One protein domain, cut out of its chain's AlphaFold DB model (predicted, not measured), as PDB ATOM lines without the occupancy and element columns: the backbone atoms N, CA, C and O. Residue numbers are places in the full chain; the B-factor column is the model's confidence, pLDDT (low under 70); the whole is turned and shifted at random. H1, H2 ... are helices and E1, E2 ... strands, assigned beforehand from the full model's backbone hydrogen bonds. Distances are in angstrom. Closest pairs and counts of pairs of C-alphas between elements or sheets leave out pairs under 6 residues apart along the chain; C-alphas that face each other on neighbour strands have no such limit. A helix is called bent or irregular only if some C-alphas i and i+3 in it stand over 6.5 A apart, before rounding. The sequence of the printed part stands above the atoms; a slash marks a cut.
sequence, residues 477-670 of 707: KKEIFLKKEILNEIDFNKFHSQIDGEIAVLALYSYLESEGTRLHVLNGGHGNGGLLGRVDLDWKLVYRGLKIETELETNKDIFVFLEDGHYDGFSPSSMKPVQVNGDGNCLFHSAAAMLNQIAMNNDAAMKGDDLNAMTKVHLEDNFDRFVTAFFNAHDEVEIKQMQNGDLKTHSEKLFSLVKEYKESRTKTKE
ATOM      1  N   LYS A 477     422.728 445.892 444.593       76.00
ATOM      2  CA  LYS A 477     422.760 444.422 444.476       76.00
ATOM      3  C   LYS A 477     424.115 443.905 443.993       76.00
ATOM      4  O   LYS A 477     424.570 442.881 444.494       76.00
ATOM      5  N   LYS A 478     424.769 444.611 443.064       78.94
ATOM      6  CA  LYS A 478     426.125 444.279 442.611       78.94
ATOM      7  C   LYS A 478     427.178 444.528 443.698       78.94
ATOM      8  O   LYS A 478     428.038 443.678 443.889       78.94
ATOM      9  N   GLU A 479     427.076 445.624 444.447       80.31
ATOM     10  CA  GLU A 479     427.962 445.945 445.578       80.31
ATOM     11  C   GLU A 479     427.870 444.869 446.681       80.31
ATOM     12  O   GLU A 479     428.894 444.381 447.158       80.31
ATOM     13  N   ILE A 480     426.654 444.415 447.019       82.50
ATOM     14  CA  ILE A 480     426.415 443.315 447.975       82.50
ATOM     15  C   ILE A 480     426.937 441.970 447.444       82.50
ATOM     16  O   ILE A 480     427.530 441.206 448.205       82.50
ATOM     17  N   PHE A 481     426.728 441.668 446.157       87.44
ATOM     18  CA  PHE A 481     427.235 440.443 445.534       87.44
ATOM     19  C   PHE A 481     428.768 440.391 445.572       87.44
ATOM     20  O   PHE A 481     429.328 439.432 446.096       87.44
ATOM     21  N   LEU A 482     429.436 441.458 445.120       88.00
ATOM     22  CA  LEU A 482     430.897 441.555 445.115       88.00
ATOM     23  C   LEU A 482     431.483 441.501 446.531       88.00
ATOM     24  O   LEU A 482     432.474 440.809 446.737       88.00
ATOM     25  N   LYS A 483     430.855 442.147 447.530       88.69
ATOM     26  CA  LYS A 483     431.262 442.003 448.942       88.69
ATOM     27  C   LYS A 483     431.287 440.528 449.367       88.69
ATOM     28  O   LYS A 483     432.267 440.088 449.960       88.69
ATOM     29  N   LYS A 484     430.231 439.765 449.055       87.62
ATOM     30  CA  LYS A 484     430.157 438.332 449.386       87.62
ATOM     31  C   LYS A 484     431.165 437.493 448.605       87.62
ATOM     32  O   LYS A 484     431.766 436.599 449.182       87.62
ATOM     33  N   GLU A 485     431.371 437.783 447.323       88.44
ATOM     34  CA  GLU A 485     432.348 437.076 446.491       88.44
ATOM     35  C   GLU A 485     433.778 437.269 447.020       88.44
ATOM     36  O   GLU A 485     434.500 436.293 447.194       88.44
ATOM     37  N   ILE A 486     434.149 438.498 447.396       87.50
ATOM     38  CA  ILE A 486     435.450 438.810 448.010       87.50
ATOM     39  C   ILE A 486     435.602 438.117 449.375       87.50
ATOM     40  O   ILE A 486     436.649 437.536 449.642       87.50
ATOM     41  N   LEU A 487     434.575 438.144 450.233       87.31
ATOM     42  CA  LEU A 487     434.616 437.480 451.546       87.31
ATOM     43  C   LEU A 487     434.714 435.951 451.445       87.31
ATOM     44  O   LEU A 487     435.382 435.339 452.271       87.31
ATOM     45  N   ASN A 488     434.084 435.342 450.436       86.38
ATOM     46  CA  ASN A 488     434.167 433.901 450.182       86.38
ATOM     47  C   ASN A 488     435.529 433.469 449.612       86.38
ATOM     48  O   ASN A 488     435.913 432.313 449.770       86.38
ATOM     49  N   GLU A 489     436.237 434.371 448.929       84.94
ATOM     50  CA  GLU A 489     437.541 434.092 448.319       84.94
ATOM     51  C   GLU A 489     438.697 434.152 449.339       84.94
ATOM     52  O   GLU A 489     439.721 433.499 449.143       84.94
ATOM     53  N   ILE A 490     438.532 434.905 450.435       83.50
ATOM     54  CA  ILE A 490     439.547 435.079 451.485       83.50
ATOM     55  C   ILE A 490     439.596 433.845 452.400       83.50
ATOM     56  O   ILE A 490     438.728 433.636 453.254       83.50
ATOM     57  N   ASP A 491     440.656 433.045 452.276       78.56
ATOM     58  CA  ASP A 491     440.830 431.812 453.050       78.56
ATOM     59  C   ASP A 491     441.856 431.966 454.184       78.56
ATOM     60  O   ASP A 491     443.048 431.693 454.027       78.56
ATOM     61  N   PHE A 492     441.366 432.338 455.371       74.94
ATOM     62  CA  PHE A 492     442.165 432.447 456.602       74.94
ATOM     63  C   PHE A 492     442.971 431.183 456.959       74.94
ATOM     64  O   PHE A 492     443.918 431.290 457.733       74.94
ATOM     65  N   ASN A 493     442.634 430.007 456.416       70.44
ATOM     66  CA  ASN A 493     443.335 428.758 456.715       70.44
ATOM     67  C   ASN A 493     444.543 428.526 455.781       70.44
ATOM     68  O   ASN A 493     445.415 427.717 456.095       70.44
ATOM     69  N   LYS A 494     444.666 429.270 454.666       66.88
ATOM     70  CA  LYS A 494     445.860 429.285 453.784       66.88
ATOM     71  C   LYS A 494     446.950 430.245 454.278       66.88
ATOM     72  O   LYS A 494     447.789 430.718 453.510       66.88
ATOM     73  N   PHE A 495     446.936 430.520 455.579       58.28
ATOM     74  CA  PHE A 495     447.598 431.642 456.227       58.28
ATOM     75  C   PHE A 495     449.051 431.889 455.759       58.28
ATOM     76  O   PHE A 495     449.427 432.990 455.373       58.28
ATOM     77  N   HIS A 496     449.902 430.867 455.802       51.47
ATOM     78  CA  HIS A 496     451.357 431.050 455.885       51.47
ATOM     79  C   HIS A 496     452.092 431.352 454.565       51.47
ATOM     80  O   HIS A 496     453.324 431.356 454.533       51.47
ATOM     81  N   SER A 497     451.368 431.531 453.459       50.75
ATOM     82  CA  SER A 497     451.975 431.651 452.123       50.75
ATOM     83  C   SER A 497     451.295 432.647 451.183       50.75
ATOM     84  O   SER A 497     451.766 432.821 450.060       50.75
ATOM     85  N   GLN A 498     450.193 433.281 451.599       65.19
ATOM     86  CA  GLN A 498     449.303 434.034 450.703       65.19
ATOM     87  C   GLN A 498     448.863 435.361 451.333       65.19
ATOM     88  O   GLN A 498     449.005 435.564 452.539       65.19
ATOM     89  N   ILE A 499     448.277 436.247 450.521       67.25
ATOM     90  CA  ILE A 499     447.693 437.515 450.992       67.25
ATOM     91  C   ILE A 499     446.625 437.309 452.082       67.25
ATOM     92  O   ILE A 499     446.513 438.127 452.995       67.25
ATOM     93  N   ASP A 500     445.903 436.185 452.045       73.12
ATOM     94  CA  ASP A 500     444.896 435.821 453.049       73.12
ATOM     95  C   ASP A 500     445.468 435.767 454.472       73.12
ATOM     96  O   ASP A 500     444.762 436.078 455.430       73.12
ATOM     97  N   GLY A 501     446.757 435.435 454.618       72.31
ATOM     98  CA  GLY A 501     447.459 435.479 455.898       72.31
ATOM     99  C   GLY A 501     447.619 436.894 456.433       72.31
ATOM    100  O   GLY A 501     447.302 437.161 457.588       72.31
ATOM    101  N   GLU A 502     448.048 437.841 455.595       72.88
ATOM    102  CA  GLU A 502     448.136 439.246 456.007       72.88
ATOM    103  C   GLU A 502     446.758 439.768 456.441       72.88
ATOM    104  O   GLU A 502     446.635 440.387 457.502       72.88
ATOM    105  N   ILE A 503     445.718 439.462 455.652       77.00
ATOM    106  CA  ILE A 503     444.326 439.824 455.948       77.00
ATOM    107  C   ILE A 503     443.889 439.209 457.282       77.00
ATOM    108  O   ILE A 503     443.332 439.922 458.114       77.00
ATOM    109  N   ALA A 504     444.202 437.936 457.534       80.38
ATOM    110  CA  ALA A 504     443.887 437.256 458.785       80.38
ATOM    111  C   ALA A 504     444.591 437.875 460.011       80.38
ATOM    112  O   ALA A 504     443.928 438.045 461.035       80.38
ATOM    113  N   VAL A 505     445.873 438.287 459.933       79.75
ATOM    114  CA  VAL A 505     446.526 438.989 461.066       79.75
ATOM    115  C   VAL A 505     445.820 440.294 461.370       79.75
ATOM    116  O   VAL A 505     445.533 440.571 462.528       79.75
ATOM    117  N   LEU A 506     445.565 441.125 460.356       77.94
ATOM    118  CA  LEU A 506     445.069 442.479 460.607       77.94
ATOM    119  C   LEU A 506     443.568 442.504 460.907       77.94
ATOM    120  O   LEU A 506     443.118 443.378 461.647       77.94
ATOM    121  N   ALA A 507     442.810 441.519 460.418       83.19
ATOM    122  CA  ALA A 507     441.458 441.256 460.889       83.19
ATOM    123  C   ALA A 507     441.464 440.854 462.371       83.19
ATOM    124  O   ALA A 507     440.736 441.460 463.156       83.19
ATOM    125  N   LEU A 508     442.326 439.908 462.773       86.19
ATOM    126  CA  LEU A 508     442.435 439.459 464.165       86.19
ATOM    127  C   LEU A 508     442.930 440.579 465.089       86.19
ATOM    128  O   LEU A 508     442.361 440.783 466.156       86.19
ATOM    129  N   TYR A 509     443.938 441.345 464.664       81.50
ATOM    130  CA  TYR A 509     444.427 442.516 465.391       81.50
ATOM    131  C   TYR A 509     443.294 443.518 465.621       81.50
ATOM    132  O   TYR A 509     443.056 443.927 466.752       81.50
ATOM    133  N   SER A 510     442.569 443.895 464.561       81.38
ATOM    134  CA  SER A 510     441.494 444.884 464.664       81.38
ATOM    135  C   SER A 510     440.302 444.382 465.482       81.38
ATOM    136  O   SER A 510     439.644 445.198 466.121       81.38
ATOM    137  N   TYR A 511     440.021 443.075 465.467       87.31
ATOM    138  CA  TYR A 511     438.991 442.467 466.309       87.31
ATOM    139  C   TYR A 511     439.387 442.523 467.791       87.31
ATOM    140  O   TYR A 511     438.628 443.016 468.626       87.31
ATOM    141  N   LEU A 512     440.611 442.095 468.114       83.00
ATOM    142  CA  LEU A 512     441.133 442.137 469.480       83.00
ATOM    143  C   LEU A 512     441.232 443.578 470.005       83.00
ATOM    144  O   LEU A 512     440.869 443.818 471.155       83.00
ATOM    145  N   GLU A 513     441.622 444.546 469.162       78.12
ATOM    146  CA  GLU A 513     441.628 445.976 469.507       78.12
ATOM    147  C   GLU A 513     440.227 446.452 469.934       78.12
ATOM    148  O   GLU A 513     440.100 447.120 470.962       78.12
ATOM    149  N   SER A 514     439.164 446.070 469.208       80.25
ATOM    150  CA  SER A 514     437.785 446.406 469.606       80.25
ATOM    151  C   SER A 514     437.332 445.737 470.909       80.25
ATOM    152  O   SER A 514     436.551 446.337 471.643       80.25
ATOM    153  N   GLU A 515     437.881 444.568 471.247       82.00
ATOM    154  CA  GLU A 515     437.693 443.894 472.544       82.00
ATOM    155  C   GLU A 515     438.674 444.393 473.635       82.00
ATOM    156  O   GLU A 515     438.749 443.839 474.736       82.00
ATOM    157  N   GLY A 516     439.454 445.449 473.366       74.69
ATOM    158  CA  GLY A 516     440.389 446.044 474.328       74.69
ATOM    159  C   GLY A 516     441.590 445.155 474.679       74.69
ATOM    160  O   GLY A 516     442.091 445.222 475.804       74.69
ATOM    161  N   THR A 517     442.024 444.319 473.732       76.88
ATOM    162  CA  THR A 517     443.166 443.395 473.820       76.88
ATOM    163  C   THR A 517     444.156 443.695 472.692       76.88
ATOM    164  O   THR A 517     443.753 443.839 471.541       76.88
ATOM    165  N   ARG A 518     445.464 443.764 472.964       73.75
ATOM    166  CA  ARG A 518     446.469 443.988 471.907       73.75
ATOM    167  C   ARG A 518     447.144 442.689 471.493       73.75
ATOM    168  O   ARG A 518     447.515 441.885 472.343       73.75
ATOM    169  N   LEU A 519     447.343 442.516 470.186       75.12
ATOM    170  CA  LEU A 519     448.088 441.400 469.606       75.12
ATOM    171  C   LEU A 519     449.489 441.846 469.178       75.12
ATOM    172  O   LEU A 519     449.639 442.696 468.300       75.12
ATOM    173  N   HIS A 520     450.511 441.205 469.731       70.69
ATOM    174  CA  HIS A 520     451.893 441.323 469.284       70.69
ATOM    175  C   HIS A 520     452.287 440.070 468.503       70.69
ATOM    176  O   HIS A 520     452.289 438.970 469.052       70.69
ATOM    177  N   VAL A 521     452.650 440.232 467.232       70.38
ATOM    178  CA  VAL A 521     453.232 439.154 466.421       70.38
ATOM    179  C   VAL A 521     454.743 439.364 466.342       70.38
ATOM    180  O   VAL A 521     455.213 440.440 465.977       70.38
ATOM    181  N   LEU A 522     455.499 438.330 466.697       63.34
ATOM    182  CA  LEU A 522     456.959 438.277 466.676       63.34
ATOM    183  C   LEU A 522     457.419 437.341 465.544       63.34
ATOM    184  O   LEU A 522     456.723 436.380 465.228       63.34
ATOM    185  N   ASN A 523     458.580 437.590 464.933       57.62
ATOM    186  CA  ASN A 523     459.091 436.815 463.792       57.62
ATOM    187  C   ASN A 523     460.480 436.234 464.114       57.62
ATOM    188  O   ASN A 523     461.390 436.992 464.448       57.62
ATOM    189  N   GLY A 524     460.633 434.907 464.026       48.69
ATOM    190  CA  GLY A 524     461.870 434.194 464.387       48.69
ATOM    191  C   GLY A 524     463.015 434.299 463.371       48.69
ATOM    192  O   GLY A 524     464.178 434.197 463.748       48.69
ATOM    193  N   GLY A 525     462.693 434.551 462.099       41.25
ATOM    194  CA  GLY A 525     463.619 435.030 461.068       41.25
ATOM    195  C   GLY A 525     464.921 434.249 460.812       41.25
ATOM    196  O   GLY A 525     465.989 434.760 461.136       41.25
ATOM    197  N   HIS A 526     464.870 433.131 460.065       32.38
ATOM    198  CA  HIS A 526     465.752 432.921 458.890       32.38
ATOM    199  C   HIS A 526     465.480 431.615 458.111       32.38
ATOM    200  O   HIS A 526     465.816 430.531 458.574       32.38
ATOM    201  N   GLY A 527     465.062 431.731 456.842       27.77
ATOM    202  CA  GLY A 527     465.029 430.612 455.890       27.77
ATOM    203  C   GLY A 527     465.362 431.048 454.458       27.77
ATOM    204  O   GLY A 527     464.709 431.927 453.901       27.77
ATOM    205  N   ASN A 528     466.371 430.432 453.831       28.41
ATOM    206  CA  ASN A 528     466.677 430.629 452.404       28.41
ATOM    207  C   ASN A 528     465.716 429.787 451.541       28.41
ATOM    208  O   ASN A 528     466.110 428.746 451.019       28.41
ATOM    209  N   GLY A 529     464.454 430.211 451.399       28.25
ATOM    210  CA  GLY A 529     463.490 429.444 450.603       28.25
ATOM    211  C   GLY A 529     462.080 430.025 450.483       28.25
ATOM    212  O   GLY A 529     461.191 429.642 451.231       28.25
ATOM    213  N   GLY A 530     461.852 430.856 449.464       29.02
ATOM    214  CA  GLY A 530     460.569 430.944 448.740       29.02
ATOM    215  C   GLY A 530     459.339 431.571 449.418       29.02
ATOM    216  O   GLY A 530     458.459 432.023 448.691       29.02
ATOM    217  N   LEU A 531     459.258 431.642 450.749       31.45
ATOM    218  CA  LEU A 531     458.131 432.259 451.458       31.45
ATOM    219  C   LEU A 531     458.496 433.664 451.949       31.45
ATOM    220  O   LEU A 531     459.269 433.844 452.889       31.45
ATOM    221  N   LEU A 532     457.927 434.673 451.287       30.94
ATOM    222  CA  LEU A 532     457.996 436.065 451.723       30.94
ATOM    223  C   LEU A 532     457.163 436.230 453.000       30.94
ATOM    224  O   LEU A 532     455.942 436.088 452.970       30.94
ATOM    225  N   GLY A 533     457.812 436.581 454.111       35.59
ATOM    226  CA  GLY A 533     457.130 437.039 455.322       35.59
ATOM    227  C   GLY A 533     456.521 438.424 455.100       35.59
ATOM    228  O   GLY A 533     457.119 439.421 455.488       35.59
ATOM    229  N   ARG A 534     455.359 438.483 454.436       36.94
ATOM    230  CA  ARG A 534     454.702 439.729 453.991       36.94
ATOM    231  C   ARG A 534     454.139 440.582 455.128       36.94
ATOM    232  O   ARG A 534     453.944 441.781 454.953       36.94
ATOM    233  N   VAL A 535     453.921 439.992 456.306       41.25
ATOM    234  CA  VAL A 535     453.456 440.715 457.499       41.25
ATOM    235  C   VAL A 535     454.628 441.465 458.152       41.25
ATOM    236  O   VAL A 535     455.160 441.073 459.188       41.25
ATOM    237  N   ASP A 536     455.052 442.552 457.511       39.09
ATOM    238  CA  ASP A 536     456.048 443.496 458.023       39.09
ATOM    239  C   ASP A 536     455.426 444.356 459.140       39.09
ATOM    240  O   ASP A 536     454.922 445.459 458.924       39.09
ATOM    241  N   LEU A 537     455.413 443.795 460.352       45.59
ATOM    242  CA  LEU A 537     454.800 444.374 461.557       45.59
ATOM    243  C   LEU A 537     455.569 445.586 462.119       45.59
ATOM    244  O   LEU A 537     455.132 446.211 463.087       45.59
ATOM    245  N   ASP A 538     456.709 445.926 461.519       37.53
ATOM    246  CA  ASP A 538     457.626 446.971 461.960       37.53
ATOM    247  C   ASP A 538     457.069 448.374 461.639       37.53
ATOM    248  O   ASP A 538     457.237 448.875 460.523       37.53
ATOM    249  N   TRP A 539     456.379 448.974 462.629       34.88
ATOM    250  CA  TRP A 539     455.870 450.367 462.781       34.88
ATOM    251  C   TRP A 539     455.020 450.998 461.657       34.88
ATOM    252  O   TRP A 539     454.275 451.946 461.913       34.88
ATOM    253  N   LYS A 540     455.057 450.487 460.427       38.28
ATOM    254  CA  LYS A 540     454.331 451.016 459.254       38.28
ATOM    255  C   LYS A 540     452.826 450.787 459.340       38.28
ATOM    256  O   LYS A 540     452.064 451.398 458.599       38.28
ATOM    257  N   LEU A 541     452.389 449.916 460.240       42.66
ATOM    258  CA  LEU A 541     451.018 449.437 460.322       42.66
ATOM    259  C   LEU A 541     449.992 450.553 460.621       42.66
ATOM    260  O   LEU A 541     448.897 450.548 460.058       42.66
ATOM    261  N   VAL A 542     450.411 451.589 461.359       41.97
ATOM    262  CA  VAL A 542     449.657 452.839 461.593       41.97
ATOM    263  C   VAL A 542     449.278 453.562 460.282       41.97
ATOM    264  O   VAL A 542     448.277 454.273 460.227       41.97
ATOM    265  N   TYR A 543     450.031 453.370 459.189       39.97
ATOM    266  CA  TYR A 543     449.746 453.998 457.890       39.97
ATOM    267  C   TYR A 543     448.595 453.340 457.111       39.97
ATOM    268  O   TYR A 543     448.062 453.977 456.203       39.97
ATOM    269  N   ARG A 544     448.174 452.103 457.434       53.88
ATOM    270  CA  ARG A 544     447.081 451.411 456.708       53.88
ATOM    271  C   ARG A 544     445.667 451.818 457.168       53.88
ATOM    272  O   ARG A 544     444.685 451.265 456.683       53.88
ATOM    273  N   GLY A 545     445.534 452.802 458.064       51.12
ATOM    274  CA  GLY A 545     444.240 453.366 458.493       51.12
ATOM    275  C   GLY A 545     443.479 452.538 459.539       51.12
ATOM    276  O   GLY A 545     442.384 452.926 459.955       51.12
ATOM    277  N   LEU A 546     444.067 451.429 459.988       54.47
ATOM    278  CA  LEU A 546     443.724 450.775 461.249       54.47
ATOM    279  C   LEU A 546     444.381 451.571 462.389       54.47
ATOM    280  O   LEU A 546     445.502 452.061 462.225       54.47
ATOM    281  N   LYS A 547     443.691 451.737 463.523       50.16
ATOM    282  CA  LYS A 547     444.302 452.342 464.712       50.16
ATOM    283  C   LYS A 547     445.203 451.305 465.376       50.16
ATOM    284  O   LYS A 547     444.845 450.141 465.474       50.16
ATOM    285  N   ILE A 548     446.413 451.734 465.726       48.88
ATOM    286  CA  ILE A 548     447.481 450.913 466.310       48.88
ATOM    287  C   ILE A 548     448.276 451.871 467.211       48.88
ATOM    288  O   ILE A 548     449.312 452.404 466.820       48.88
ATOM    289  N   GLU A 549     447.706 452.225 468.368       43.50
ATOM    290  CA  GLU A 549     448.242 453.275 469.253       43.50
ATOM    291  C   GLU A 549     449.288 452.713 470.233       43.50
ATOM    292  O   GLU A 549     449.020 451.804 471.024       43.50
ATOM    293  N   THR A 550     450.512 453.246 470.143       41.00
ATOM    294  CA  THR A 550     451.756 452.616 470.621       41.00
ATOM    295  C   THR A 550     452.202 453.073 472.016       41.00
ATOM    296  O   THR A 550     453.359 453.442 472.206       41.00
ATOM    297  N   GLU A 551     451.302 453.037 472.997       36.56
ATOM    298  CA  GLU A 551     451.638 453.241 474.416       36.56
ATOM    299  C   GLU A 551     451.407 451.934 475.188       36.56
ATOM    300  O   GLU A 551     450.268 451.483 475.335       36.56
ATOM    301  N   LEU A 552     452.498 451.283 475.617       39.59
ATOM    302  CA  LEU A 552     452.479 449.992 476.319       39.59
ATOM    303  C   LEU A 552     451.751 450.114 477.661       39.59
ATOM    304  O   LEU A 552     452.251 450.759 478.580       39.59
ATOM    305  N   GLU A 553     450.609 449.438 477.795       37.25
ATOM    306  CA  GLU A 553     449.826 449.418 479.030       37.25
ATOM    307  C   GLU A 553     449.143 448.062 479.263       37.25
ATOM    308  O   GLU A 553     448.457 447.528 478.396       37.25
ATOM    309  N   THR A 554     449.193 447.630 480.525       49.16
ATOM    310  CA  THR A 554     448.389 446.566 481.154       49.16
ATOM    311  C   THR A 554     448.763 445.097 480.914       49.16
ATOM    312  O   THR A 554     449.479 444.691 480.008       49.16
ATOM    313  N   ASN A 555     448.217 444.273 481.806       58.62
ATOM    314  CA  ASN A 555     448.283 442.818 481.871       58.62
ATOM    315  C   ASN A 555     447.313 442.110 480.897       58.62
ATOM    316  O   ASN A 555     446.794 441.044 481.233       58.62
ATOM    317  N   LYS A 556     447.017 442.728 479.747       64.88
ATOM    318  CA  LYS A 556     446.058 442.232 478.743       64.88
ATOM    319  C   LYS A 556     446.666 441.963 477.365       64.88
ATOM    320  O   LYS A 556     445.996 441.381 476.521       64.88
ATOM    321  N   ASP A 557     447.901 442.385 477.126       71.50
ATOM    322  CA  ASP A 557     448.546 442.225 475.826       71.50
ATOM    323  C   ASP A 557     448.921 440.748 475.592       71.50
ATOM    324  O   ASP A 557     449.508 440.098 476.464       71.50
ATOM    325  N   ILE A 558     448.580 440.209 474.417       72.44
ATOM    326  CA  ILE A 558     448.881 438.828 474.015       72.44
ATOM    327  C   ILE A 558     449.959 438.787 472.931       72.44
ATOM    328  O   ILE A 558     450.014 439.644 472.049       72.44
ATOM    329  N   PHE A 559     450.814 437.766 472.977       71.12
ATOM    330  CA  PHE A 559     451.977 437.639 472.099       71.12
ATOM    331  C   PHE A 559     451.930 436.299 471.360       71.12
ATOM    332  O   PHE A 559     451.639 435.265 471.956       71.12
ATOM    333  N   VAL A 560     452.239 436.299 470.067       73.75
ATOM    334  CA  VAL A 560     452.385 435.091 469.239       73.75
ATOM    335  C   VAL A 560     453.678 435.178 468.431       73.75
ATOM    336  O   VAL A 560     454.174 436.271 468.154       73.75
ATOM    337  N   PHE A 561     454.241 434.033 468.065       69.81
ATOM    338  CA  PHE A 561     455.533 433.919 467.391       69.81
ATOM    339  C   PHE A 561     455.378 433.132 466.087       69.81
ATOM    340  O   PHE A 561     454.805 432.044 466.091       69.81
ATOM    341  N   LEU A 562     455.878 433.698 464.987       71.69
ATOM    342  CA  LEU A 562     455.916 433.095 463.657       71.69
ATOM    343  C   LEU A 562     457.306 432.508 463.382       71.69
ATOM    344  O   LEU A 562     458.295 433.244 463.305       71.69
ATOM    345  N   GLU A 563     457.355 431.195 463.160       67.19
ATOM    346  CA  GLU A 563     458.551 430.436 462.778       67.19
ATOM    347  C   GLU A 563     458.179 429.397 461.708       67.19
ATOM    348  O   GLU A 563     457.142 428.748 461.807       67.19
ATOM    349  N   ASP A 564     458.970 429.294 460.633       65.06
ATOM    350  CA  ASP A 564     458.778 428.369 459.495       65.06
ATOM    351  C   ASP A 564     457.353 428.287 458.888       65.06
ATOM    352  O   ASP A 564     456.975 427.305 458.251       65.06
ATOM    353  N   GLY A 565     456.563 429.360 459.025       66.81
ATOM    354  CA  GLY A 565     455.180 429.438 458.537       66.81
ATOM    355  C   GLY A 565     454.117 428.981 459.544       66.81
ATOM    356  O   GLY A 565     452.929 429.035 459.244       66.81
ATOM    357  N   HIS A 566     454.505 428.574 460.748       75.31
ATOM    358  CA  HIS A 566     453.596 428.202 461.828       75.31
ATOM    359  C   HIS A 566     453.548 429.289 462.912       75.31
ATOM    360  O   HIS A 566     454.514 430.027 463.108       75.31
ATOM    361  N   TYR A 567     452.412 429.392 463.603       77.81
ATOM    362  CA  TYR A 567     452.216 430.296 464.737       77.81
ATOM    363  C   TYR A 567     452.084 429.491 466.019       77.81
ATOM    364  O   TYR A 567     451.201 428.639 466.099       77.81
ATOM    365  N   ASP A 568     452.889 429.839 467.020       78.69
ATOM    366  CA  ASP A 568     452.715 429.412 468.410       78.69
ATOM    367  C   ASP A 568     452.437 430.631 469.313       78.69
ATOM    368  O   ASP A 568     452.841 431.762 469.020       78.69
ATOM    369  N   GLY A 569     451.752 430.422 470.441       76.06
ATOM    370  CA  GLY A 569     451.584 431.469 471.456       76.06
ATOM    371  C   GLY A 569     452.910 431.772 472.158       76.06
ATOM    372  O   GLY A 569     453.765 430.898 472.264       76.06
ATOM    373  N   PHE A 570     453.101 432.981 472.681       70.50
ATOM    374  CA  PHE A 570     454.292 433.352 473.447       70.50
ATOM    375  C   PHE A 570     453.912 434.001 474.778       70.50
ATOM    376  O   PHE A 570     453.106 434.923 474.837       70.50
ATOM    377  N   SER A 571     454.531 433.540 475.865       65.19
ATOM    378  CA  SER A 571     454.288 434.052 477.215       65.19
ATOM    379  C   SER A 571     455.544 434.776 477.726       65.19
ATOM    380  O   SER A 571     456.472 434.104 478.190       65.19
ATOM    381  N   PRO A 572     455.616 436.127 477.675       55.12
ATOM    382  CA  PRO A 572     456.814 436.876 478.073       55.12
ATOM    383  C   PRO A 572     457.272 436.575 479.505       55.12
ATOM    384  O   PRO A 572     458.465 436.443 479.762       55.12
ATOM    385  N   SER A 573     456.318 436.371 480.420       54.91
ATOM    386  CA  SER A 573     456.554 436.033 481.831       54.91
ATOM    387  C   SER A 573     457.202 434.662 482.056       54.91
ATOM    388  O   SER A 573     457.709 434.404 483.145       54.91
ATOM    389  N   SER A 574     457.165 433.765 481.064       53.03
ATOM    390  CA  SER A 574     457.768 432.425 481.140       53.03
ATOM    391  C   SER A 574     458.832 432.155 480.068       53.03
ATOM    392  O   SER A 574     459.500 431.123 480.140       53.03
ATOM    393  N   MET A 575     458.987 433.071 479.100       51.09
ATOM    394  CA  MET A 575     459.871 432.990 477.929       51.09
ATOM    395  C   MET A 575     459.787 431.653 477.177       51.09
ATOM    396  O   MET A 575     460.789 431.119 476.704       51.09
ATOM    397  N   LYS A 576     458.575 431.097 477.072       53.94
ATOM    398  CA  LYS A 576     458.305 429.839 476.368       53.94
ATOM    399  C   LYS A 576     457.266 430.033 475.264       53.94
ATOM    400  O   LYS A 576     456.284 430.747 475.498       53.94
ATOM    401  N   PRO A 577     457.443 429.366 474.109       62.91
ATOM    402  CA  PRO A 577     456.349 429.161 473.180       62.91
ATOM    403  C   PRO A 577     455.315 428.220 473.808       62.91
ATOM    404  O   PRO A 577     455.642 427.322 474.592       62.91
ATOM    405  N   VAL A 578     454.058 428.431 473.452       73.12
ATOM    406  CA  VAL A 578     452.906 427.630 473.855       73.12
ATOM    407  C   VAL A 578     452.360 427.026 472.580       73.12
ATOM    408  O   VAL A 578     451.671 427.695 471.809       73.12
ATOM    409  N   GLN A 579     452.770 425.782 472.344       77.81
ATOM    410  CA  GLN A 579     452.594 425.147 471.049       77.81
ATOM    411  C   GLN A 579     451.134 424.817 470.758       77.81
ATOM    412  O   GLN A 579     450.422 424.321 471.635       77.81
ATOM    413  N   VAL A 580     450.715 425.055 469.518       79.06
ATOM    414  CA  VAL A 580     449.367 424.738 469.032       79.06
ATOM    415  C   VAL A 580     449.406 423.862 467.779       79.06
ATOM    416  O   VAL A 580     450.451 423.655 467.167       79.06
ATOM    417  N   ASN A 581     448.253 423.317 467.393       76.69
ATOM    418  CA  ASN A 581     448.154 422.453 466.220       76.69
ATOM    419  C   ASN A 581     448.433 423.237 464.927       76.69
ATOM    420  O   ASN A 581     447.828 424.279 464.680       76.69
ATOM    421  N   GLY A 582     449.309 422.701 464.074       73.00
ATOM    422  CA  GLY A 582     449.560 423.194 462.716       73.00
ATOM    423  C   GLY A 582     448.502 422.714 461.716       73.00
ATOM    424  O   GLY A 582     448.832 422.022 460.759       73.00
ATOM    425  N   ASP A 583     447.232 423.034 461.960       73.94
ATOM    426  CA  ASP A 583     446.075 422.630 461.138       73.94
ATOM    427  C   ASP A 583     445.632 423.697 460.111       73.94
ATOM    428  O   ASP A 583     444.607 423.550 459.449       73.94
ATOM    429  N   GLY A 584     446.409 424.777 459.979       72.81
ATOM    430  CA  GLY A 584     446.080 425.970 459.190       72.81
ATOM    431  C   GLY A 584     445.381 427.072 459.996       72.81
ATOM    432  O   GLY A 584     445.451 428.234 459.607       72.81
ATOM    433  N   ASN A 585     444.798 426.753 461.158       81.44
ATOM    434  CA  ASN A 585     444.164 427.711 462.070       81.44
ATOM    435  C   ASN A 585     445.110 428.164 463.214       81.44
ATOM    436  O   ASN A 585     444.685 428.773 464.200       81.44
ATOM    437  N   CYS A 586     446.416 427.888 463.095       83.69
ATOM    438  CA  CYS A 586     447.406 428.045 464.168       83.69
ATOM    439  C   CYS A 586     447.566 429.478 464.708       83.69
ATOM    440  O   CYS A 586     447.810 429.639 465.906       83.69
ATOM    441  N   LEU A 587     447.348 430.522 463.895       85.12
ATOM    442  CA  LEU A 587     447.292 431.910 464.385       85.12
ATOM    443  C   LEU A 587     446.192 432.080 465.446       85.12
ATOM    444  O   LEU A 587     446.432 432.625 466.526       85.12
ATOM    445  N   PHE A 588     444.984 431.605 465.145       89.25
ATOM    446  CA  PHE A 588     443.822 431.789 466.008       89.25
ATOM    447  C   PHE A 588     443.876 430.853 467.215       89.25
ATOM    448  O   PHE A 588     443.545 431.282 468.319       89.25
ATOM    449  N   HIS A 589     444.372 429.620 467.055       87.94
ATOM    450  CA  HIS A 589     444.667 428.744 468.197       87.94
ATOM    451  C   HIS A 589     445.700 429.376 469.139       87.94
ATOM    452  O   HIS A 589     445.506 429.338 470.353       87.94
ATOM    453  N   SER A 590     446.750 430.008 468.604       87.81
ATOM    454  CA  SER A 590     447.771 430.707 469.399       87.81
ATOM    455  C   SER A 590     447.197 431.897 470.160       87.81
ATOM    456  O   SER A 590     447.388 432.007 471.371       87.81
ATOM    457  N   ALA A 591     446.447 432.768 469.481       88.69
ATOM    458  CA  ALA A 591     445.812 433.916 470.119       88.69
ATOM    459  C   ALA A 591     444.788 433.483 471.187       88.69
ATOM    460  O   ALA A 591     444.811 434.005 472.300       88.69
ATOM    461  N   ALA A 592     443.964 432.466 470.907       90.00
ATOM    462  CA  ALA A 592     443.037 431.882 471.878       90.00
ATOM    463  C   ALA A 592     443.764 431.272 473.091       90.00
ATOM    464  O   ALA A 592     443.350 431.486 474.231       90.00
ATOM    465  N   ALA A 593     444.882 430.571 472.877       87.56
ATOM    466  CA  ALA A 593     445.702 430.029 473.960       87.56
ATOM    467  C   ALA A 593     446.274 431.129 474.872       87.56
ATOM    468  O   ALA A 593     446.380 430.909 476.078       87.56
ATOM    469  N   MET A 594     446.610 432.306 474.329       86.44
ATOM    470  CA  MET A 594     447.090 433.449 475.119       86.44
ATOM    471  C   MET A 594     445.962 434.201 475.826       86.44
ATOM    472  O   MET A 594     446.109 434.514 477.005       86.44
ATOM    473  N   LEU A 595     444.813 434.408 475.169       87.69
ATOM    474  CA  LEU A 595     443.596 434.928 475.809       87.69
ATOM    475  C   LEU A 595     443.239 434.101 477.055       87.69
ATOM    476  O   LEU A 595     443.022 434.651 478.131       87.69
ATOM    477  N   ASN A 596     443.293 432.772 476.946       86.50
ATOM    478  CA  ASN A 596     443.029 431.852 478.056       86.50
ATOM    479  C   ASN A 596     444.070 431.902 479.197       86.50
ATOM    480  O   ASN A 596     443.807 431.345 480.261       86.50
ATOM    481  N   GLN A 597     445.236 432.537 479.014       80.44
ATOM    482  CA  GLN A 597     446.219 432.759 480.089       80.44
ATOM    483  C   GLN A 597     446.012 434.080 480.844       80.44
ATOM    484  O   GLN A 597     446.503 434.207 481.965       80.44
ATOM    485  N   ILE A 598     445.300 435.045 480.252       77.50
ATOM    486  CA  ILE A 598     444.966 436.339 480.875       77.50
ATOM    487  C   ILE A 598     443.506 436.428 481.352       77.50
ATOM    488  O   ILE A 598     443.181 437.300 482.159       77.50
ATOM    489  N   ALA A 599     442.641 435.526 480.877       74.44
ATOM    490  CA  ALA A 599     441.262 435.366 481.327       74.44
ATOM    491  C   ALA A 599     441.174 435.078 482.838       74.44
ATOM    492  O   ALA A 599     442.070 434.475 483.435       74.44
ATOM    493  N   MET A 600     440.078 435.492 483.476       62.12
ATOM    494  CA  MET A 600     439.837 435.188 484.886       62.12
ATOM    495  C   MET A 600     439.182 433.810 485.045       62.12
ATOM    496  O   MET A 600     438.521 433.301 484.147       62.12
ATOM    497  N   ASN A 601     439.333 433.208 486.230       55.97
ATOM    498  CA  ASN A 601     438.981 431.806 486.538       55.97
ATOM    499  C   ASN A 601     437.505 431.379 486.313       55.97
ATOM    500  O   ASN A 601     437.164 430.239 486.619       55.97
ATOM    501  N   ASN A 602     436.632 432.273 485.838       58.34
ATOM    502  CA  ASN A 602     435.215 432.017 485.560       58.34
ATOM    503  C   ASN A 602     434.845 432.172 484.070       58.34
ATOM    504  O   ASN A 602     433.702 431.888 483.710       58.34
ATOM    505  N   ASP A 603     435.763 432.645 483.224       67.62
ATOM    506  CA  ASP A 603     435.496 432.894 481.807       67.62
ATOM    507  C   ASP A 603     435.496 431.577 481.009       67.62
ATOM    508  O   ASP A 603     436.209 430.621 481.333       67.62
ATOM    509  N   ALA A 604     434.682 431.500 479.954       73.44
ATOM    510  CA  ALA A 604     434.659 430.330 479.081       73.44
ATOM    511  C   ALA A 604     435.921 430.298 478.202       73.44
ATOM    512  O   ALA A 604     436.235 431.281 477.535       73.44
ATOM    513  N   ALA A 605     436.625 429.162 478.180       82.81
ATOM    514  CA  ALA A 605     437.869 429.025 477.427       82.81
ATOM    515  C   ALA A 605     437.651 429.239 475.916       82.81
ATOM    516  O   ALA A 605     436.937 428.472 475.263       82.81
ATOM    517  N   MET A 606     438.305 430.264 475.372       89.06
ATOM    518  CA  MET A 606     438.312 430.611 473.954       89.06
ATOM    519  C   MET A 606     438.959 429.490 473.131       89.06
ATOM    520  O   MET A 606     439.981 428.933 473.543       89.06
ATOM    521  N   LYS A 607     438.420 429.188 471.945       90.06
ATOM    522  CA  LYS A 607     439.055 428.287 470.964       90.06
ATOM    523  C   LYS A 607     439.480 429.066 469.724       90.06
ATOM    524  O   LYS A 607     438.865 430.078 469.397       90.06
ATOM    525  N   GLY A 608     440.484 428.570 468.999       88.31
ATOM    526  CA  GLY A 608     440.907 429.190 467.741       88.31
ATOM    527  C   GLY A 608     439.822 429.167 466.666       88.31
ATOM    528  O   GLY A 608     439.716 430.111 465.892       88.31
ATOM    529  N   ASP A 609     438.966 428.146 466.639       89.00
ATOM    530  CA  ASP A 609     437.863 428.057 465.670       89.00
ATOM    531  C   ASP A 609     436.790 429.127 465.937       89.00
ATOM    532  O   ASP A 609     436.372 429.840 465.023       89.00
ATOM    533  N   ASP A 610     436.417 429.298 467.210       90.44
ATOM    534  CA  ASP A 610     435.467 430.322 467.658       90.44
ATOM    535  C   ASP A 610     436.041 431.737 467.401       90.44
ATOM    536  O   ASP A 610     435.343 432.624 466.902       90.44
ATOM    537  N   LEU A 611     437.341 431.937 467.658       91.56
ATOM    538  CA  LEU A 611     438.053 433.200 467.425       91.56
ATOM    539  C   LEU A 611     438.215 433.537 465.928       91.56
ATOM    540  O   LEU A 611     438.071 434.699 465.544       91.56
ATOM    541  N   ASN A 612     438.460 432.539 465.069       91.00
ATOM    542  CA  ASN A 612     438.479 432.678 463.604       91.00
ATOM    543  C   ASN A 612     437.094 433.109 463.092       91.00
ATOM    544  O   ASN A 612     436.991 434.074 462.331       91.00
ATOM    545  N   ALA A 613     436.022 432.475 463.582       89.75
ATOM    546  CA  ALA A 613     434.650 432.835 463.234       89.75
ATOM    547  C   ALA A 613     434.292 434.277 463.647       89.75
ATOM    548  O   ALA A 613     433.808 435.044 462.813       89.75
ATOM    549  N   MET A 614     434.591 434.686 464.886       91.69
ATOM    550  CA  MET A 614     434.355 436.065 465.348       91.69
ATOM    551  C   MET A 614     435.183 437.091 464.558       91.69
ATOM    552  O   MET A 614     434.659 438.128 464.154       91.69
ATOM    553  N   THR A 615     436.433 436.762 464.223       90.00
ATOM    554  CA  THR A 615     437.279 437.616 463.375       90.00
ATOM    555  C   THR A 615     436.713 437.774 461.956       90.00
ATOM    556  O   THR A 615     436.783 438.862 461.384       90.00
ATOM    557  N   LYS A 616     436.115 436.722 461.378       89.44
ATOM    558  CA  LYS A 616     435.452 436.791 460.062       89.44
ATOM    559  C   LYS A 616     434.195 437.662 460.078       89.44
ATOM    560  O   LYS A 616     433.986 438.414 459.129       89.44
ATOM    561  N   VAL A 617     433.404 437.631 461.153       89.50
ATOM    562  CA  VAL A 617     432.268 438.559 461.331       89.50
ATOM    563  C   VAL A 617     432.767 440.006 461.425       89.50
ATOM    564  O   VAL A 617     432.276 440.871 460.708       89.50
ATOM    565  N   HIS A 618     433.819 440.264 462.210       89.00
ATOM    566  CA  HIS A 618     434.427 441.598 462.311       89.00
ATOM    567  C   HIS A 618     434.981 442.117 460.973       89.00
ATOM    568  O   HIS A 618     434.826 443.302 460.657       89.00
ATOM    569  N   LEU A 619     435.582 441.233 460.163       87.88
ATOM    570  CA  LEU A 619     435.999 441.511 458.783       87.88
ATOM    571  C   LEU A 619     434.800 441.859 457.885       87.88
ATOM    572  O   LEU A 619     434.899 442.788 457.084       87.88
ATOM    573  N   GLU A 620     433.674 441.150 458.013       89.81
ATOM    574  CA  GLU A 620     432.457 441.450 457.254       89.81
ATOM    575  C   GLU A 620     431.853 442.813 457.645       89.81
ATOM    576  O   GLU A 620     431.504 443.601 456.757       89.81
ATOM    577  N   ASP A 621     431.752 443.123 458.937       87.00
ATOM    578  CA  ASP A 621     431.168 444.381 459.422       87.00
ATOM    579  C   ASP A 621     432.051 445.599 459.100       87.00
ATOM    580  O   ASP A 621     431.553 446.658 458.711       87.00
ATOM    581  N   ASN A 622     433.378 445.449 459.172       85.19
ATOM    582  CA  ASN A 622     434.346 446.512 458.869       85.19
ATOM    583  C   ASN A 622     434.897 446.457 457.426       85.19
ATOM    584  O   ASN A 622     435.874 447.149 457.126       85.19
ATOM    585  N   PHE A 623     434.290 445.673 456.527       86.62
ATOM    586  CA  PHE A 623     434.807 445.309 455.193       86.62
ATOM    587  C   PHE A 623     435.454 446.455 454.398       86.62
ATOM    588  O   PHE A 623     436.575 446.322 453.910       86.62
ATOM    589  N   ASP A 624     434.803 447.617 454.327       82.62
ATOM    590  CA  ASP A 624     435.316 448.820 453.648       82.62
ATOM    591  C   ASP A 624     436.701 449.284 454.131       82.62
ATOM    592  O   ASP A 624     437.509 449.804 453.352       82.62
ATOM    593  N   ARG A 625     436.966 449.130 455.431       79.38
ATOM    594  CA  ARG A 625     438.202 449.571 456.088       79.38
ATOM    595  C   ARG A 625     439.347 448.649 455.676       79.38
ATOM    596  O   ARG A 625     440.399 449.135 455.273       79.38
ATOM    597  N   PHE A 626     439.096 447.341 455.636       78.31
ATOM    598  CA  PHE A 626     440.034 446.340 455.121       78.31
ATOM    599  C   PHE A 626     440.260 446.469 453.606       78.31
ATOM    600  O   PHE A 626     441.402 446.475 453.150       78.31
ATOM    601  N   VAL A 627     439.196 446.702 452.830       80.06
ATOM    602  CA  VAL A 627     439.260 447.030 451.394       80.06
ATOM    603  C   VAL A 627     440.102 448.287 451.118       80.06
ATOM    604  O   VAL A 627     440.754 448.388 450.074       80.06
ATOM    605  N   THR A 628     440.128 449.244 452.047       75.56
ATOM    606  CA  THR A 628     441.003 450.426 451.976       75.56
ATOM    607  C   THR A 628     442.443 450.102 452.387       75.56
ATOM    608  O   THR A 628     443.366 450.523 451.693       75.56
ATOM    609  N   ALA A 629     442.640 449.321 453.453       70.44
ATOM    610  CA  ALA A 629     443.952 448.971 453.999       70.44
ATOM    611  C   ALA A 629     444.808 448.099 453.059       70.44
ATOM    612  O   ALA A 629     446.005 448.346 452.923       70.44
ATOM    613  N   PHE A 630     444.203 447.093 452.415       66.25
ATOM    614  CA  PHE A 630     444.925 446.017 451.712       66.25
ATOM    615  C   PHE A 630     445.032 446.152 450.197       66.25
ATOM    616  O   PHE A 630     445.920 445.569 449.587       66.25
ATOM    617  N   PHE A 631     444.106 446.872 449.569       69.06
ATOM    618  CA  PHE A 631     443.963 446.864 448.112       69.06
ATOM    619  C   PHE A 631     444.346 448.223 447.534       69.06
ATOM    620  O   PHE A 631     443.529 448.900 446.898       69.06
ATOM    621  N   ASN A 632     445.569 448.659 447.835       68.69
ATOM    622  CA  ASN A 632     446.157 449.889 447.310       68.69
ATOM    623  C   ASN A 632     447.194 449.581 446.206       68.69
ATOM    624  O   ASN A 632     447.537 448.429 445.939       68.69
ATOM    625  N   ALA A 633     447.674 450.627 445.529       64.62
ATOM    626  CA  ALA A 633     448.526 450.490 444.347       64.62
ATOM    627  C   ALA A 633     449.938 449.932 444.629       64.62
ATOM    628  O   ALA A 633     450.615 449.525 443.687       64.62
ATOM    629  N   HIS A 634     450.401 449.914 445.884       64.62
ATOM    630  CA  HIS A 634     451.689 449.313 446.245       64.62
ATOM    631  C   HIS A 634     451.591 447.782 446.255       64.62
ATOM    632  O   HIS A 634     452.371 447.110 445.581       64.62
ATOM    633  N   ASP A 635     450.569 447.250 446.927       65.62
ATOM    634  CA  ASP A 635     450.309 445.812 447.025       65.62
ATOM    635  C   ASP A 635     450.022 445.198 445.634       65.62
ATOM    636  O   ASP A 635     450.536 444.128 445.299       65.62
ATOM    637  N   GLU A 636     449.300 445.924 444.765       66.00
ATOM    638  CA  GLU A 636     449.048 445.526 443.365       66.00
ATOM    639  C   GLU A 636     450.347 445.406 442.538       66.00
ATOM    640  O   GLU A 636     450.447 444.580 441.626       66.00
ATOM    641  N   VAL A 637     451.358 446.231 442.833       65.56
ATOM    642  CA  VAL A 637     452.670 446.188 442.165       65.56
ATOM    643  C   VAL A 637     453.520 445.027 442.680       65.56
ATOM    644  O   VAL A 637     454.232 444.418 441.880       65.56
ATOM    645  N   GLU A 638     453.428 444.678 443.966       64.94
ATOM    646  CA  GLU A 638     454.141 443.521 444.521       64.94
ATOM    647  C   GLU A 638     453.567 442.195 443.993       64.94
ATOM    648  O   GLU A 638     454.319 441.327 443.552       64.94
ATOM    649  N   ILE A 639     452.236 442.059 443.932       65.06
ATOM    650  CA  ILE A 639     451.563 440.861 443.394       65.06
ATOM    651  C   ILE A 639     452.007 440.563 441.958       65.06
ATOM    652  O   ILE A 639     452.313 439.419 441.617       65.06
ATOM    653  N   LYS A 640     452.139 441.596 441.118       65.81
ATOM    654  CA  LYS A 640     452.614 441.444 439.733       65.81
ATOM    655  C   LYS A 640     454.050 440.918 439.643       65.81
ATOM    656  O   LYS A 640     454.383 440.297 438.630       65.81
ATOM    657  N   GLN A 641     454.866 441.126 440.676       62.06
ATOM    658  CA  GLN A 641     456.256 440.662 440.772       62.06
ATOM    659  C   GLN A 641     456.394 439.253 441.381       62.06
ATOM    660  O   GLN A 641     457.486 438.684 441.327       62.06
ATOM    661  N   MET A 642     455.321 438.653 441.916       63.47
ATOM    662  CA  MET A 642     455.366 437.278 442.421       63.47
ATOM    663  C   MET A 642     455.668 436.263 441.306       63.47
ATOM    664  O   MET A 642     455.113 436.328 440.210       63.47
ATOM    665  N   GLN A 643     456.547 435.300 441.610       53.06
ATOM    666  CA  GLN A 643     456.984 434.254 440.671       53.06
ATOM    667  C   GLN A 643     456.184 432.944 440.777       53.06
ATOM    668  O   GLN A 643     456.244 432.121 439.867       53.06
ATOM    669  N   ASN A 644     455.439 432.730 441.867       65.62
ATOM    670  CA  ASN A 644     454.580 431.556 442.026       65.62
ATOM    671  C   ASN A 644     453.237 431.800 441.314       65.62
ATOM    672  O   ASN A 644     452.500 432.715 441.681       65.62
ATOM    673  N   GLY A 645     452.941 430.987 440.294       64.62
ATOM    674  CA  GLY A 645     451.784 431.164 439.415       64.62
ATOM    675  C   GLY A 645     450.433 431.076 440.125       64.62
ATOM    676  O   GLY A 645     449.571 431.917 439.875       64.62
ATOM    677  N   ASP A 646     450.260 430.126 441.044       66.94
ATOM    678  CA  ASP A 646     448.972 429.910 441.718       66.94
ATOM    679  C   ASP A 646     448.693 431.028 442.732       66.94
ATOM    680  O   ASP A 646     447.621 431.634 442.721       66.94
ATOM    681  N   LEU A 647     449.705 431.384 443.537       65.94
ATOM    682  CA  LEU A 647     449.635 432.496 444.498       65.94
ATOM    683  C   LEU A 647     449.351 433.832 443.808       65.94
ATOM    684  O   LEU A 647     448.558 434.642 444.298       65.94
ATOM    685  N   LYS A 648     449.987 434.057 442.654       71.50
ATOM    686  CA  LYS A 648     449.758 435.243 441.834       71.50
ATOM    687  C   LYS A 648     448.345 435.252 441.252       71.50
ATOM    688  O   LYS A 648     447.666 436.259 441.395       71.50
ATOM    689  N   THR A 649     447.878 434.139 440.684       77.62
ATOM    690  CA  THR A 649     446.531 434.026 440.092       77.62
ATOM    691  C   THR A 649     445.431 434.296 441.124       77.62
ATOM    692  O   THR A 649     444.512 435.069 440.854       77.62
ATOM    693  N   HIS A 650     445.553 433.724 442.327       80.25
ATOM    694  CA  HIS A 650     444.642 433.973 443.453       80.25
ATOM    695  C   HIS A 650     444.633 435.454 443.865       80.25
ATOM    696  O   HIS A 650     443.587 436.104 443.907       80.25
ATOM    697  N   SER A 651     445.821 436.031 444.061       76.12
ATOM    698  CA  SER A 651     445.976 437.437 444.453       76.12
ATOM    699  C   SER A 651     445.467 438.415 443.378       76.12
ATOM    700  O   SER A 651     444.831 439.417 443.704       76.12
ATOM    701  N   GLU A 652     445.696 438.128 442.092       81.00
ATOM    702  CA  GLU A 652     445.197 438.928 440.963       81.00
ATOM    703  C   GLU A 652     443.667 438.828 440.818       81.00
ATOM    704  O   GLU A 652     443.022 439.830 440.489       81.00
ATOM    705  N   LYS A 653     443.056 437.674 441.135       85.00
ATOM    706  CA  LYS A 653     441.594 437.516 441.211       85.00
ATOM    707  C   LYS A 653     440.998 438.357 442.345       85.00
ATOM    708  O   LYS A 653     440.102 439.161 442.082       85.00
ATOM    709  N   LEU A 654     441.535 438.249 443.564       82.81
ATOM    710  CA  LEU A 654     441.127 439.066 444.717       82.81
ATOM    711  C   LEU A 654     441.214 440.572 444.411       82.81
ATOM    712  O   LEU A 654     440.255 441.313 444.639       82.81
ATOM    713  N   PHE A 655     442.323 441.033 443.818       82.81
ATOM    714  CA  PHE A 655     442.478 442.438 443.417       82.81
ATOM    715  C   PHE A 655     441.494 442.867 442.324       82.81
ATOM    716  O   PHE A 655     440.997 443.994 442.364       82.81
ATOM    717  N   SER A 656     441.172 441.984 441.377       85.75
ATOM    718  CA  SER A 656     440.192 442.266 440.320       85.75
ATOM    719  C   SER A 656     438.782 442.448 440.889       85.75
ATOM    720  O   SER A 656     438.127 443.445 440.579       85.75
ATOM    721  N   LEU A 657     438.352 441.554 441.788       87.19
ATOM    722  CA  LEU A 657     437.062 441.649 442.480       87.19
ATOM    723  C   LEU A 657     436.968 442.926 443.330       87.19
ATOM    724  O   LEU A 657     435.994 443.673 443.233       87.19
ATOM    725  N   VAL A 658     438.004 443.235 444.120       85.69
ATOM    726  CA  VAL A 658     438.025 444.448 444.954       85.69
ATOM    727  C   VAL A 658     438.072 445.728 444.113       85.69
ATOM    728  O   VAL A 658     437.459 446.732 444.485       85.69
ATOM    729  N   LYS A 659     438.742 445.717 442.955       85.88
ATOM    730  CA  LYS A 659     438.692 446.835 442.008       85.88
ATOM    731  C   LYS A 659     437.277 447.038 441.467       85.88
ATOM    732  O   LYS A 659     436.792 448.169 441.477       85.88
ATOM    733  N   GLU A 660     436.596 445.971 441.054       86.00
ATOM    734  CA  GLU A 660     435.218 446.066 440.569       86.00
ATOM    735  C   GLU A 660     434.250 446.529 441.671       86.00
ATOM    736  O   GLU A 660     433.379 447.363 441.411       86.00
ATOM    737  N   TYR A 661     434.455 446.093 442.919       86.69
ATOM    738  CA  TYR A 661     433.724 446.594 444.087       86.69
ATOM    739  C   TYR A 661     433.914 448.109 444.259       86.69
ATOM    740  O   TYR A 661     432.928 448.854 444.273       86.69
ATOM    741  N   LYS A 662     435.166 448.592 444.283       84.75
ATOM    742  CA  LYS A 662     435.495 450.029 444.381       84.75
ATOM    743  C   LYS A 662     434.869 450.837 443.242       84.75
ATOM    744  O   LYS A 662     434.305 451.901 443.493       84.75
ATOM    745  N   GLU A 663     434.905 450.314 442.019       83.06
ATOM    746  CA  GLU A 663     434.275 450.931 440.849       83.06
ATOM    747  C   GLU A 663     432.741 450.913 440.875       83.06
ATOM    748  O   GLU A 663     432.123 451.852 440.372       83.06
ATOM    749  N   SER A 664     432.097 449.873 441.416       79.31
ATOM    750  CA  SER A 664     430.639 449.892 441.611       79.31
ATOM    751  C   SER A 664     430.248 450.956 442.634       79.31
ATOM    752  O   SER A 664     429.308 451.714 442.412       79.31
ATOM    753  N   ARG A 665     431.045 451.090 443.696       75.81
ATOM    754  CA  ARG A 665     430.775 451.963 444.831       75.81
ATOM    755  C   ARG A 665     430.957 453.449 444.524       75.81
ATOM    756  O   ARG A 665     430.209 454.271 445.055       75.81
ATOM    757  N   THR A 666     431.913 453.822 443.668       67.19
ATOM    758  CA  THR A 666     432.001 455.205 443.165       67.19
ATOM    759  C   THR A 666     430.779 455.551 442.320       67.19
ATOM    760  O   THR A 666     430.142 456.566 442.589       67.19
ATOM    761  N   LYS A 667     430.371 454.665 441.401       62.41
ATOM    762  CA  LYS A 667     429.176 454.838 440.554       62.41
ATOM    763  C   LYS A 667     427.889 454.945 441.392       62.41
ATOM    764  O   LYS A 667     427.062 455.812 441.112       62.41
ATOM    765  N   THR A 668     427.740 454.162 442.469       58.78
ATOM    766  CA  THR A 668     426.633 454.317 443.438       58.78
ATOM    767  C   THR A 668     426.647 455.704 444.096       58.78
ATOM    768  O   THR A 668     425.622 456.381 444.119       58.78
ATOM    769  N   LYS A 669     427.806 456.168 444.590       58.94
ATOM    770  CA  LYS A 669     427.934 457.479 445.262       58.94
ATOM    771  C   LYS A 669     427.705 458.663 444.319       58.94
ATOM    772  O   LYS A 669     427.067 459.630 444.723       58.94
ATOM    773  N   GLU A 670     428.174 458.579 443.076       48.84
ATOM    774  CA  GLU A 670     427.901 459.583 442.038       48.84
ATOM    775  C   GLU A 670     426.413 459.614 441.667       48.84
ATOM    776  O   GLU A 670     425.844 460.694 441.564       48.84
TER     777      GLU A 670
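Overview. This is residues 477 to 670 of the 707 residues of an uncharacterized protein of Citrobacter pasteurii (UniProt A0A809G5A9). A small, strongly twisted sheet, E1 to E4, with H5 packed along one face, makes one end of the domain; the long helix H9, with H1 beside it and H8 folded back on it, makes the other. Between these ends H3 stands in the middle, crossed by H6, while residues 524 to 539, H4 and residues 545 to 557 make a long excursion between E1 and E2. The printed part has 194 residues, with nine named helices and four named strands in the order H1 H2 H3 E1 H4 E2 E3 E4 H5 H6 H7 H8 H9. The sheet is mixed, in the order E1 E2 E3 E4, and the class is mixed, helices and strands. The whole is compact, with a radius of gyration of the C-alphas of 17.3 A and spans of 53 by 40 by 31 A.

Along the chain. The strands are E1, residues 519 to 523, from C-alpha 519 at (448.088, 441.400, 469.606); E2, 558 to 563, 17.0 A long; E3, 566 to 571, 16.5 A; and E4, 576 to 578. The helices are H5, 586 to 598, 18.8 A; H3, 499 to 514, 22.9 A; H6, 608 to 621, 19.9 A; H2, 492 to 497; H4, 540 to 544; H7, 623 to 630; H8, 633 to 641; H1, 477 to 489, 18.4 A, from C-alpha 477 at (422.760, 444.422, 444.476); and H9, 645 to 670, 37.2 A, to C-alpha 670 at (427.901, 459.583, 442.038). H2 is irregular: C-alphas 493 and 496 are 8.4 A apart.

Arrangement. E1 and E2 are parallel, with N 520 and O 558 2.8 A apart; E1, H4 and E2 form a strand-helix-strand unit, parallel neighbours with a helix between, whose crossover is left-handed. E2, E3 and E4 form a meander, each strand the antiparallel neighbour of the one before: N 561 and O 568 are 2.8 A apart, and N 578 and O 569 2.8 A. H5 is on one face, making two layers, sheet and helix, at a height over the sheet of 7.6 A; it lies over E2 and E3. H2 and H3 only graze the sheet, with residues 495 to 496 and 505 to 513. H6 touches H5 through its residues 608 to 612 alone, about perpendicular at 77 degrees, closest at the C-alphas of His 589 and Gly 608, 3.8 A. H3, the hub, touches H6 about perpendicular at 87 degrees, closest at the C-alphas of Leu 508 and Thr 615, 5.5 A; it touches H2 too, the C-alphas of Phe 495 and Gly 501 being closest at 3.9 A. H7 only just touches H3 and H4, with 3 pairs of C-alphas within 8 A each; the closest are Ile 503 and Phe 630, 7.5 A, and Arg 544 and Ala 629, 4.8 A. H9 touches H1 at a shallow tilt of 22 degrees, opposite ways, closest at the C-alphas of Leu 482 and Tyr 661, 5.9 A. H8 and H9 form a helical hairpin, closest at the C-alphas of Ile 639 and Lys 648, 6.1 A. Every O i to N i+4 pair is within hydrogen-bond range in H1, H3, H6, H7 and H9; the counts are 8 of 9 in H5, 4 of 5 in H8, 0 of 2 in H2, with 0 of 3 O i to N i+3 pairs, and 0 of 1 in H4, with 2 of 2.

Size, cuts and confidence. The C-alphas farthest apart, those of Ser 574 and Glu 670, are 56.2 A apart. The printed part has no cut. The links E1 to H4 and H4 to E2 are long. The mean pLDDT of the printed part is 70.0, and 79 residues are under 70, among them 522 to 556 and 630 to 647.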